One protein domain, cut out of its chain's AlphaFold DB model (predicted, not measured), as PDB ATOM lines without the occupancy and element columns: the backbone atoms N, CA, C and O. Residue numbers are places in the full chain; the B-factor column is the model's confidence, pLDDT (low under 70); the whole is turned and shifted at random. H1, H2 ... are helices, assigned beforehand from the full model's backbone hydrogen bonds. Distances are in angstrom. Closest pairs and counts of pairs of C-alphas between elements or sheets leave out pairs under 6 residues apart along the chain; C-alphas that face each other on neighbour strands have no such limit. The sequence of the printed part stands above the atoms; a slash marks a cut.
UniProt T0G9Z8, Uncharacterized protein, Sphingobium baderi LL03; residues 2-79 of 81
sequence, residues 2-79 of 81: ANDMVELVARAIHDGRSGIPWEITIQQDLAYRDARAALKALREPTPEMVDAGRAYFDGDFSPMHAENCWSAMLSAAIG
ATOM      1  N   ALA A   2       5.975  24.267 -34.807       52.25
ATOM      2  CA  ALA A   2       6.782  23.085 -35.194       52.25
ATOM      3  C   ALA A   2       6.210  21.730 -34.702       52.25
ATOM      4  O   ALA A   2       6.615  20.674 -35.161       52.25
ATOM      5  N   ASN A   3       5.255  21.742 -33.767       61.19
ATOM      6  CA  ASN A   3       4.642  20.518 -33.239       61.19
ATOM      7  C   ASN A   3       3.414  20.069 -34.053       61.19
ATOM      8  O   ASN A   3       2.997  18.919 -33.963       61.19
ATOM      9  N   ASP A   4       2.861  20.969 -34.866       82.62
ATOM     10  CA  ASP A   4       1.534  20.813 -35.453       82.62
ATOM     11  C   ASP A   4       1.590  19.806 -36.616       82.62
ATOM     12  O   ASP A   4       0.760  18.906 -36.704       82.62
ATOM     13  N   MET A   5       2.628  19.871 -37.461       87.19
ATOM     14  CA  MET A   5       2.816  18.906 -38.554       87.19
ATOM     15  C   MET A   5       3.224  17.513 -38.071       87.19
ATOM     16  O   MET A   5       2.751  16.517 -38.619       87.19
ATOM     17  N   VAL A   6       4.074  17.416 -37.042       90.56
ATOM     18  CA  VAL A   6       4.444  16.111 -36.471       90.56
ATOM     19  C   VAL A   6       3.215  15.436 -35.866       90.56
ATOM     20  O   VAL A   6       3.010  14.248 -36.100       90.56
ATOM     21  N   GLU A   7       2.369  16.179 -35.144       90.81
ATOM     22  CA  GLU A   7       1.109  15.653 -34.610       90.81
ATOM     23  C   GLU A   7       0.147  15.212 -35.721       90.81
ATOM     24  O   GLU A   7      -0.416  14.122 -35.631       90.81
ATOM     25  N   LEU A   8      -0.011  16.001 -36.790       89.38
ATOM     26  CA  LEU A   8      -0.867  15.636 -37.925       89.38
ATOM     27  C   LEU A   8      -0.429  14.319 -38.577       89.38
ATOM     28  O   LEU A   8      -1.256  13.435 -38.809       89.38
ATOM     29  N   VAL A   9       0.871  14.158 -38.833       90.62
ATOM     30  CA  VAL A   9       1.414  12.921 -39.409       90.62
ATOM     31  C   VAL A   9       1.297  11.759 -38.418       90.62
ATOM     32  O   VAL A   9       0.942  10.654 -38.820       90.62
ATOM     33  N   ALA A  10       1.530  11.995 -37.124       90.88
ATOM     34  CA  ALA A  10       1.390  10.968 -36.095       90.88
ATOM     35  C   ALA A  10      -0.055  10.456 -36.010       90.88
ATOM     36  O   ALA A  10      -0.279   9.247 -36.024       90.88
ATOM     37  N   ARG A  11      -1.044  11.356 -36.012       89.62
ATOM     38  CA  ARG A  11      -2.467  10.989 -36.043       89.62
ATOM     39  C   ARG A  11      -2.815  10.172 -37.284       89.62
ATOM     40  O   ARG A  11      -3.394   9.101 -37.153       89.62
ATOM     41  N   ALA A  12      -2.369  10.599 -38.466       88.56
ATOM     42  CA  ALA A  12      -2.607   9.853 -39.702       88.56
ATOM     43  C   ALA A  12      -1.997   8.436 -39.672       88.56
ATOM     44  O   ALA A  12      -2.640   7.471 -40.087       88.56
ATOM     45  N   ILE A  13      -0.772   8.291 -39.150       89.62
ATOM     46  CA  ILE A  13      -0.116   6.984 -38.978       89.62
ATOM     47  C   ILE A  13      -0.886   6.113 -37.983       89.62
ATOM     48  O   ILE A  13      -1.071   4.920 -38.224       89.62
ATOM     49  N   HIS A  14      -1.319   6.690 -36.864       90.44
ATOM     50  CA  HIS A  14      -2.091   5.990 -35.846       90.44
ATOM     51  C   HIS A  14      -3.419   5.470 -36.402       90.44
ATOM     52  O   HIS A  14      -3.698   4.276 -36.285       90.44
ATOM     53  N   ASP A  15      -4.186   6.332 -37.063       88.00
ATOM     54  CA  ASP A  15      -5.502   6.000 -37.613       88.00
ATOM     55  C   ASP A  15      -5.397   4.945 -38.725       88.00
ATOM     56  O   ASP A  15      -6.252   4.073 -38.852       88.00
ATOM     57  N   GLY A  16      -4.306   4.966 -39.501       83.88
ATOM     58  CA  GLY A  16      -4.035   3.953 -40.523       83.88
ATOM     59  C   GLY A  16      -3.639   2.578 -39.966       83.88
ATOM     60  O   GLY A  16      -3.751   1.577 -40.672       83.88
ATOM     61  N   ARG A  17      -3.163   2.506 -38.717       82.19
ATOM     62  CA  ARG A  17      -2.698   1.259 -38.082       82.19
ATOM     63  C   ARG A  17      -3.699   0.663 -37.110       82.19
ATOM     64  O   ARG A  17      -3.681  -0.545 -36.884       82.19
ATOM     65  N   SER A  18      -4.488   1.510 -36.464       71.81
ATOM     66  CA  SER A  18      -5.193   1.161 -35.244       71.81
ATOM     67  C   SER A  18      -6.654   1.602 -35.328       71.81
ATOM     68  O   SER A  18      -6.957   2.728 -35.695       71.81
ATOM     69  N   GLY A  19      -7.569   0.714 -34.932       73.75
ATOM     70  CA  GLY A  19      -8.948   1.087 -34.579       73.75
ATOM     71  C   GLY A  19      -9.080   1.519 -33.114       73.75
ATOM     72  O   GLY A  19     -10.176   1.503 -32.559       73.75
ATOM     73  N   ILE A  20      -7.954   1.792 -32.458       75.56
ATOM     74  CA  ILE A  20      -7.853   2.131 -31.044       75.56
ATOM     75  C   ILE A  20      -7.929   3.661 -30.919       75.56
ATOM     76  O   ILE A  20      -7.458   4.348 -31.819       75.56
ATOM     77  N   PRO A  21      -8.522   4.222 -29.851       83.00
ATOM     78  CA  PRO A  21      -8.581   5.669 -29.668       83.00
ATOM     79  C   PRO A  21      -7.195   6.313 -29.525       83.00
ATOM     80  O   PRO A  21      -6.299   5.752 -28.888       83.00
ATOM     81  N   TRP A  22      -7.045   7.522 -30.072       83.25
ATOM     82  CA  TRP A  22      -5.796   8.287 -30.052       83.25
ATOM     83  C   TRP A  22      -5.285   8.547 -28.635       83.25
ATOM     84  O   TRP A  22      -4.088   8.680 -28.440       83.25
ATOM     85  N   GLU A  23      -6.153   8.609 -27.627       86.31
ATOM     86  CA  GLU A  23      -5.831   8.973 -26.243       86.31
ATOM     87  C   GLU A  23      -4.922   7.961 -25.523       86.31
ATOM     88  O   GLU A  23      -4.439   8.236 -24.423       86.31
ATOM     89  N   ILE A  24      -4.654   6.796 -26.121       80.75
ATOM     90  CA  ILE A  24      -3.760   5.796 -25.536       80.75
ATOM     91  C   ILE A  24      -2.293   6.220 -25.709       80.75
ATOM     92  O   ILE A  24      -1.703   6.088 -26.780       80.75
ATOM     93  N   THR A  25      -1.669   6.649 -24.608       80.06
ATOM     94  CA  THR A  25      -0.336   7.281 -24.580       80.06
ATOM     95  C   THR A  25       0.766   6.478 -25.279       80.06
ATOM     96  O   THR A  25       1.544   7.045 -26.039       80.06
ATOM     97  N   ILE A  26       0.817   5.151 -25.101       83.88
ATOM     98  CA  ILE A  26       1.861   4.337 -25.751       83.88
ATOM     99  C   ILE A  26       1.730   4.322 -27.282       83.88
ATOM    100  O   ILE A  26       2.737   4.265 -27.984       83.88
ATOM    101  N   GLN A  27       0.506   4.399 -27.811       82.88
ATOM    102  CA  GLN A  27       0.272   4.452 -29.254       82.88
ATOM    103  C   GLN A  27       0.636   5.827 -29.818       82.88
ATOM    104  O   GLN A  27       1.237   5.902 -30.888       82.88
ATOM    105  N   GLN A  28       0.360   6.901 -29.067       85.31
ATOM    106  CA  GLN A  28       0.788   8.255 -29.424       85.31
ATOM    107  C   GLN A  28       2.308   8.333 -29.547       85.31
ATOM    108  O   GLN A  28       2.813   8.778 -30.574       85.31
ATOM    109  N   ASP A  29       3.048   7.858 -28.543       87.19
ATOM    110  CA  ASP A  29       4.513   7.927 -28.538       87.19
ATOM    111  C   ASP A  29       5.137   7.198 -29.734       87.19
ATOM    112  O   ASP A  29       6.078   7.703 -30.357       87.19
ATOM    113  N   LEU A  30       4.607   6.020 -30.080       88.38
ATOM    114  CA  LEU A  30       5.035   5.272 -31.263       88.38
ATOM    115  C   LEU A  30       4.713   6.038 -32.551       88.38
ATOM    116  O   LEU A  30       5.586   6.205 -33.401       88.38
ATOM    117  N   ALA A  31       3.498   6.571 -32.665       91.06
ATOM    118  CA  ALA A  31       3.083   7.349 -33.823       91.06
ATOM    119  C   ALA A  31       3.914   8.633 -34.002       91.06
ATOM    120  O   ALA A  31       4.304   8.962 -35.119       91.06
ATOM    121  N   TYR A  32       4.266   9.324 -32.913       91.19
ATOM    122  CA  TYR A  32       5.148  10.494 -32.941       91.19
ATOM    123  C   TYR A  32       6.572  10.153 -33.388       91.19
ATOM    124  O   TYR A  32       7.191  10.926 -34.126       91.19
ATOM    125  N   ARG A  33       7.121   9.012 -32.948       88.19
ATOM    126  CA  ARG A  33       8.441   8.540 -33.405       88.19
ATOM    127  C   ARG A  33       8.433   8.270 -34.905       88.19
ATOM    128  O   ARG A  33       9.328   8.740 -35.607       88.19
ATOM    129  N   ASP A  34       7.396   7.598 -35.388       91.19
ATOM    130  CA  ASP A  34       7.268   7.266 -36.804       91.19
ATOM    131  C   ASP A  34       7.005   8.499 -37.666       91.19
ATOM    132  O   ASP A  34       7.590   8.625 -38.739       91.19
ATOM    133  N   ALA A  35       6.217   9.459 -37.178       91.44
ATOM    134  CA  ALA A  35       5.996  10.730 -37.858       91.44
ATOM    135  C   ALA A  35       7.299  11.508 -38.063       91.44
ATOM    136  O   ALA A  35       7.575  11.983 -39.164       91.44
ATOM    137  N   ARG A  36       8.144  11.591 -37.027       89.88
ATOM    138  CA  ARG A  36       9.466  12.224 -37.149       89.88
ATOM    139  C   ARG A  36      10.364  11.480 -38.134       89.88
ATOM    140  O   ARG A  36      11.044  12.127 -38.923       89.88
ATOM    141  N   ALA A  37      10.374  10.147 -38.103       87.69
ATOM    142  CA  ALA A  37      11.162   9.348 -39.039       87.69
ATOM    143  C   ALA A  37      10.694   9.546 -40.491       87.69
ATOM    144  O   ALA A  37      11.523   9.763 -41.372       87.69
ATOM    145  N   ALA A  38       9.381   9.550 -40.727       89.25
ATOM    146  CA  ALA A  38       8.792   9.778 -42.043       89.25
ATOM    147  C   ALA A  38       9.126  11.176 -42.583       89.25
ATOM    148  O   ALA A  38       9.609  11.302 -43.703       89.25
ATOM    149  N   LEU A  39       8.953  12.225 -41.771       88.62
ATOM    150  CA  LEU A  39       9.292  13.598 -42.164       88.62
ATOM    151  C   LEU A  39      10.791  13.764 -42.459       88.62
ATOM    152  O   LEU A  39      11.153  14.462 -43.399       88.62
ATOM    153  N   LYS A  40      11.668  13.079 -41.713       85.44
ATOM    154  CA  LYS A  40      13.111  13.055 -42.000       85.44
ATOM    155  C   LYS A  40      13.450  12.313 -43.290       85.44
ATOM    156  O   LYS A  40      14.348  12.745 -44.001       85.44
ATOM    157  N   ALA A  41      12.748  11.228 -43.609       85.00
ATOM    158  CA  ALA A  41      12.961  10.489 -44.854       85.00
ATOM    159  C   ALA A  41      12.576  11.308 -46.096       85.00
ATOM    160  O   ALA A  41      13.121  11.088 -47.170       85.00
ATOM    161  N   LEU A  42      11.680  12.286 -45.942       82.75
ATOM    162  CA  LEU A  42      11.293  13.202 -47.010       82.75
ATOM    163  C   LEU A  42      12.292  14.347 -47.219       82.75
ATOM    164  O   LEU A  42      12.019  15.199 -48.049       82.75
ATOM    165  N   ARG A  43      13.409  14.427 -46.480       77.25
ATOM    166  CA  ARG A  43      14.311  15.598 -46.494       77.25
ATOM    167  C   ARG A  43      14.972  15.877 -47.842       77.25
ATOM    168  O   ARG A  43      15.316  17.024 -48.112       77.25
ATOM    169  N   GLU A  44      15.055  14.870 -48.697       81.25
ATOM    170  CA  GLU A  44      15.529  14.992 -50.071       81.25
ATOM    171  C   GLU A  44      14.322  14.976 -51.029       81.25
ATOM    172  O   GLU A  44      13.604  13.973 -51.087       81.25
ATOM    173  N   PRO A  45      14.040  16.069 -51.764       81.31
ATOM    174  CA  PRO A  45      12.948  16.084 -52.733       81.31
ATOM    175  C   PRO A  45      13.274  15.182 -53.933       81.31
ATOM    176  O   PRO A  45      14.399  15.182 -54.432       81.31
ATOM    177  N   THR A  46      12.284  14.441 -54.444       85.38
ATOM    178  CA  THR A  46      12.481  13.635 -55.662       85.38
ATOM    179  C   THR A  46      12.591  14.529 -56.907       85.38
ATOM    180  O   THR A  46      12.105  15.667 -56.886       85.38
ATOM    181  N   PRO A  47      13.168  14.040 -58.022       86.94
ATOM    182  CA  PRO A  47      13.237  14.803 -59.270       86.94
ATOM    183  C   PRO A  47      11.876  15.327 -59.751       86.94
ATOM    184  O   PRO A  47      11.773  16.468 -60.189       86.94
ATOM    185  N   GLU A  48      10.808  14.544 -59.601       87.81
ATOM    186  CA  GLU A  48       9.453  14.926 -60.011       87.81
ATOM    187  C   GLU A  48       8.898  16.071 -59.154       87.81
ATOM    188  O   GLU A  48       8.208  16.956 -59.662       87.81
ATOM    189  N   MET A  49       9.216  16.083 -57.856       84.31
ATOM    190  CA  MET A  49       8.841  17.173 -56.949       84.31
ATOM    191  C   MET A  49       9.592  18.459 -57.297       84.31
ATOM    192  O   MET A  49       8.996  19.537 -57.328       84.31
ATOM    193  N   VAL A  50      10.892  18.336 -57.586       84.44
ATOM    194  CA  VAL A  50      11.745  19.437 -58.054       84.44
ATOM    195  C   VAL A  50      11.160  20.028 -59.339       84.44
ATOM    196  O   VAL A  50      10.952  21.238 -59.411       84.44
ATOM    197  N   ASP A  51      10.821  19.187 -60.316       85.56
ATOM    198  CA  ASP A  51      10.272  19.623 -61.601       85.56
ATOM    199  C   ASP A  51       8.877  20.249 -61.480       85.56
ATOM    200  O   ASP A  51       8.613  21.267 -62.120       85.56
ATOM    201  N   ALA A  52       8.004  19.728 -60.612       84.75
ATOM    202  CA  ALA A  52       6.719  20.363 -60.319       84.75
ATOM    203  C   ALA A  52       6.893  21.757 -59.687       84.75
ATOM    204  O   ALA A  52       6.153  22.688 -60.013       84.75
ATOM    205  N   GLY A  53       7.892  21.920 -58.815       80.06
ATOM    206  CA  GLY A  53       8.222  23.197 -58.183       80.06
ATOM    207  C   GLY A  53       8.776  24.238 -59.157       80.06
ATOM    208  O   GLY A  53       8.489  25.426 -59.000       80.06
ATOM    209  N   ARG A  54       9.505  23.812 -60.203       81.31
ATOM    210  CA  ARG A  54      10.050  24.718 -61.236       81.31
ATOM    211  C   ARG A  54       8.978  25.600 -61.872       81.31
ATOM    212  O   ARG A  54       9.270  26.743 -62.199       81.31
ATOM    213  N   ALA A  55       7.750  25.098 -62.020       82.31
ATOM    214  CA  ALA A  55       6.642  25.839 -62.629       82.31
ATOM    215  C   ALA A  55       6.257  27.125 -61.871       82.31
ATOM    216  O   ALA A  55       5.601  27.993 -62.440       82.31
ATOM    217  N   TYR A  56       6.662  27.247 -60.605       79.56
ATOM    218  CA  TYR A  56       6.369  28.391 -59.740       79.56
ATOM    219  C   TYR A  56       7.609  29.248 -59.448       79.56
ATOM    220  O   TYR A  56       7.551  30.145 -58.607       79.56
ATOM    221  N   PHE A  57       8.737  28.963 -60.103       79.75
ATOM    222  CA  PHE A  57       9.992  29.674 -59.891       79.75
ATOM    223  C   PHE A  57      10.237  30.689 -61.014       79.75
ATOM    224  O   PHE A  57      10.625  30.322 -62.119       79.75
ATOM    225  N   ASP A  58      10.054  31.977 -60.717       73.44
ATOM    226  CA  ASP A  58      10.404  33.077 -61.624       73.44
ATOM    227  C   ASP A  58      11.903  33.401 -61.499       73.44
ATOM    228  O   ASP A  58      12.311  34.325 -60.791       73.44
ATOM    229  N   GLY A  59      12.758  32.610 -62.153       76.31
ATOM    230  CA  GLY A  59      14.199  32.863 -62.170       76.31
ATOM    231  C   GLY A  59      15.051  31.679 -62.610       76.31
ATOM    232  O   GLY A  59      14.556  30.679 -63.127       76.31
ATOM    233  N   ASP A  60      16.360  31.797 -62.382       78.38
ATOM    234  CA  ASP A  60      17.318  30.743 -62.708       78.38
ATOM    235  C   ASP A  60      17.265  29.631 -61.650       78.38
ATOM    236  O   ASP A  60      17.688  29.792 -60.497       78.38
ATOM    237  N   PHE A  61      16.643  28.513 -62.016       76.31
ATOM    238  CA  PHE A  61      16.393  27.411 -61.101       76.31
ATOM    239  C   PHE A  61      17.654  26.566 -60.906       76.31
ATOM    240  O   PHE A  61      18.126  25.904 -61.831       76.31
ATOM    241  N   SER A  62      18.140  26.503 -59.665       80.75
ATOM    242  CA  SER A  62      19.166  25.542 -59.261       80.75
ATOM    243  C   SER A  62      18.525  24.419 -58.442       80.75
ATOM    244  O   SER A  62      17.835  24.723 -57.465       80.75
ATOM    245  N   PRO A  63      18.781  23.135 -58.758       76.69
ATOM    246  CA  PRO A  63      18.344  22.006 -57.931       76.69
ATOM    247  C   PRO A  63      18.728  22.159 -56.450       76.69
ATOM    248  O   PRO A  63      17.942  21.831 -55.567       76.69
ATOM    249  N   MET A  64      19.885  22.772 -56.182       80.94
ATOM    250  CA  MET A  64      20.363  23.065 -54.829       80.94
ATOM    251  C   MET A  64      19.443  24.043 -54.073       80.94
ATOM    252  O   MET A  64      19.302  23.945 -52.857       80.94
ATOM    253  N   HIS A  65      18.781  24.983 -54.760       80.00
ATOM    254  CA  HIS A  65      17.810  25.878 -54.117       80.00
ATOM    255  C   HIS A  65      16.544  25.129 -53.690       80.00
ATOM    256  O   HIS A  65      16.027  25.391 -52.604       80.00
ATOM    257  N   ALA A  66      16.067  24.188 -54.508       81.44
ATOM    258  CA  ALA A  66      14.915  23.359 -54.164       81.44
ATOM    259  C   ALA A  66      15.221  22.454 -52.964       81.44
ATOM    260  O   ALA A  66      14.434  22.403 -52.021       81.44
ATOM    261  N   GLU A  67      16.395  21.820 -52.959       82.31
ATOM    262  CA  GLU A  67      16.875  21.004 -51.840       82.31
ATOM    263  C   GLU A  67      16.987  21.814 -50.541       82.31
ATOM    264  O   GLU A  67      16.455  21.403 -49.510       82.31
ATOM    265  N   ASN A  68      17.600  23.002 -50.593       84.75
ATOM    266  CA  ASN A  68      17.737  23.883 -49.431       84.75
ATOM    267  C   ASN A  68      16.382  24.363 -48.902       84.75
ATOM    268  O   ASN A  68      16.155  24.365 -47.691       84.75
ATOM    269  N   CYS A  69      15.471  24.763 -49.795       84.50
ATOM    270  CA  CYS A  69      14.128  25.198 -49.419       84.50
ATOM    271  C   CYS A  69      13.359  24.060 -48.738       84.50
ATOM    272  O   CYS A  69      12.813  24.235 -47.648       84.50
ATOM    273  N   TRP A  70      13.377  22.873 -49.343       86.31
ATOM    274  CA  TRP A  70      12.692  21.699 -48.824       86.31
ATOM    275  C   TRP A  70      13.263  21.235 -47.480       86.31
ATOM    276  O   TRP A  70      12.521  21.043 -46.511       86.31
ATOM    277  N   SER A  71      14.590  21.161 -47.382       84.25
ATOM    278  CA  SER A  71      15.292  20.854 -46.138       84.25
ATOM    279  C   SER A  71      14.950  21.844 -45.027       84.25
ATOM    280  O   SER A  71      14.693  21.413 -43.904       84.25
ATOM    281  N   ALA A  72      14.892  23.148 -45.325       86.94
ATOM    282  CA  ALA A  72      14.533  24.177 -44.352       86.94
ATOM    283  C   ALA A  72      13.077  24.046 -43.873       86.94
ATOM    284  O   ALA A  72      12.818  24.147 -42.671       86.94
ATOM    285  N   MET A  73      12.133  23.767 -44.782       85.94
ATOM    286  CA  MET A  73      10.730  23.527 -44.425       85.94
ATOM    287  C   MET A  73      10.585  22.332 -43.480       85.94
ATOM    288  O   MET A  73       9.900  22.432 -42.461       85.94
ATOM    289  N   LEU A  74      11.256  21.216 -43.778       88.12
ATOM    290  CA  LEU A  74      11.189  20.023 -42.935       88.12
ATOM    291  C   LEU A  74      11.893  20.214 -41.596       88.12
ATOM    292  O   LEU A  74      11.343  19.811 -40.576       88.12
ATOM    293  N   SER A  75      13.046  20.884 -41.581       86.06
ATOM    294  CA  SER A  75      13.733  21.316 -40.360       86.06
ATOM    295  C   SER A  75      12.808  22.112 -39.436       86.06
ATOM    296  O   SER A  75      12.645  21.769 -38.263       86.06
ATOM    297  N   ALA A  76      12.116  23.118 -39.981       87.50
ATOM    298  CA  ALA A  76      11.134  23.896 -39.232       87.50
ATOM    299  C   ALA A  76       9.954  23.032 -38.751       87.50
ATOM    300  O   ALA A  76       9.491  23.198 -37.622       87.50
ATOM    301  N   ALA A  77       9.495  22.085 -39.576       84.62
ATOM    302  CA  ALA A  77       8.379  21.196 -39.262       84.62
ATOM    303  C   ALA A  77       8.692  20.159 -38.174       84.62
ATOM    304  O   ALA A  77       7.766  19.703 -37.516       84.62
ATOM    305  N   ILE A  78       9.954  19.771 -37.978       84.81
ATOM    306  CA  ILE A  78      10.365  18.822 -36.925       84.81
ATOM    307  C   ILE A  78      11.007  19.509 -35.712       84.81
ATOM    308  O   ILE A  78      11.296  18.840 -34.719       84.81
ATOM    309  N   GLY A  79      11.207  20.831 -35.777       81.94
ATOM    310  CA  GLY A  79      11.848  21.622 -34.724       81.94
ATOM    311  C   GLY A  79      13.371  21.462 -34.660       81.94
ATOM    312  O   GLY A  79      13.954  21.663 -33.598       81.94
TER     313      GLY A  79
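This is residues 2 to 79 of the 81 residues of an uncharacterized protein of Sphingobium baderi LL03 (UniProt T0G9Z8). Two long helices, H2 and H4, run opposite ways along a rod-shaped model and are staggered, meeting beside each other only near the ends where each finishes. H1 crosses H2 as an X toward one end of the rod, and the short helix H3 sits crosswise near the start of H4 toward the other, with H1 and H3 apart. The printed part has 78 residues with four named helices, in the order H1, H2, H3, H4, and no named strand; the class is all helix. It is loose, with a radius of gyration of the C-alphas of 15.7 A, and spans 49 by 22 by 17 A.

The longest helix is H2, residues 25 to 41. H1, residues 4 to 17, touches it, with Ala 10 and Ala 31 the closest C-alphas at 4.6 A. They run opposite ways at a steep tilt of 68 degrees, only just short of about perpendicular. H4, residues 63 to 78, touches residues 36 to 40 of H2 with its residues 74 to 78 alone; the closest C-alphas, of Arg 36 and Ile 78, are 6.7 A apart. H2 and H4 run opposite ways at a shallow tilt of 13 degrees. H1 and H4 touch only at their ends, residues 4 to 6 and 77 to 78, with the closest C-alphas, of Met 5 and Ala 77, 6.1 A apart and their lines about perpendicular at 81 degrees. H3, residues 47 to 54, and residues 63 to 66 of H4 only just touch, with 3 pairs of C-alphas within 8 A; the closest, of Val 50 and Ala 66, are 6.4 A apart. The lines of H3 and H4 are about perpendicular, at 84 degrees. H4 is the hub, touching the three other helices. H3 is apart from H1 and from H2. The helix packing is mostly crossed, but only just. In H1, H2, H3 and H4 every O i to N i+4 pair is within hydrogen-bond range.

H2 is 24.5 A from first to last C-alpha, H4 22.7 A, H1 20.2 A and H3 10.6 A. H1 begins at C-alpha 4 at (1.534, 20.813, -35.453). H2 ends at C-alpha 41 at (12.961, 10.489, -44.854), and H4 ends at C-alpha 78 at (10.365, 18.822, -36.925).

The two C-alphas farthest apart, of Ile 20 and Asp 60, are separated by 49.5 A, while those of Ala 2 and Gly 79, the first and last printed, are 5.3 A apart. The printed part has no cut. The link from H2 to H3 is tight, those from H1 to H2 and from H3 to H4 are short, and no link is long. The mean pLDDT of the printed part is 83.7, and residues 2 to 3 are under 70.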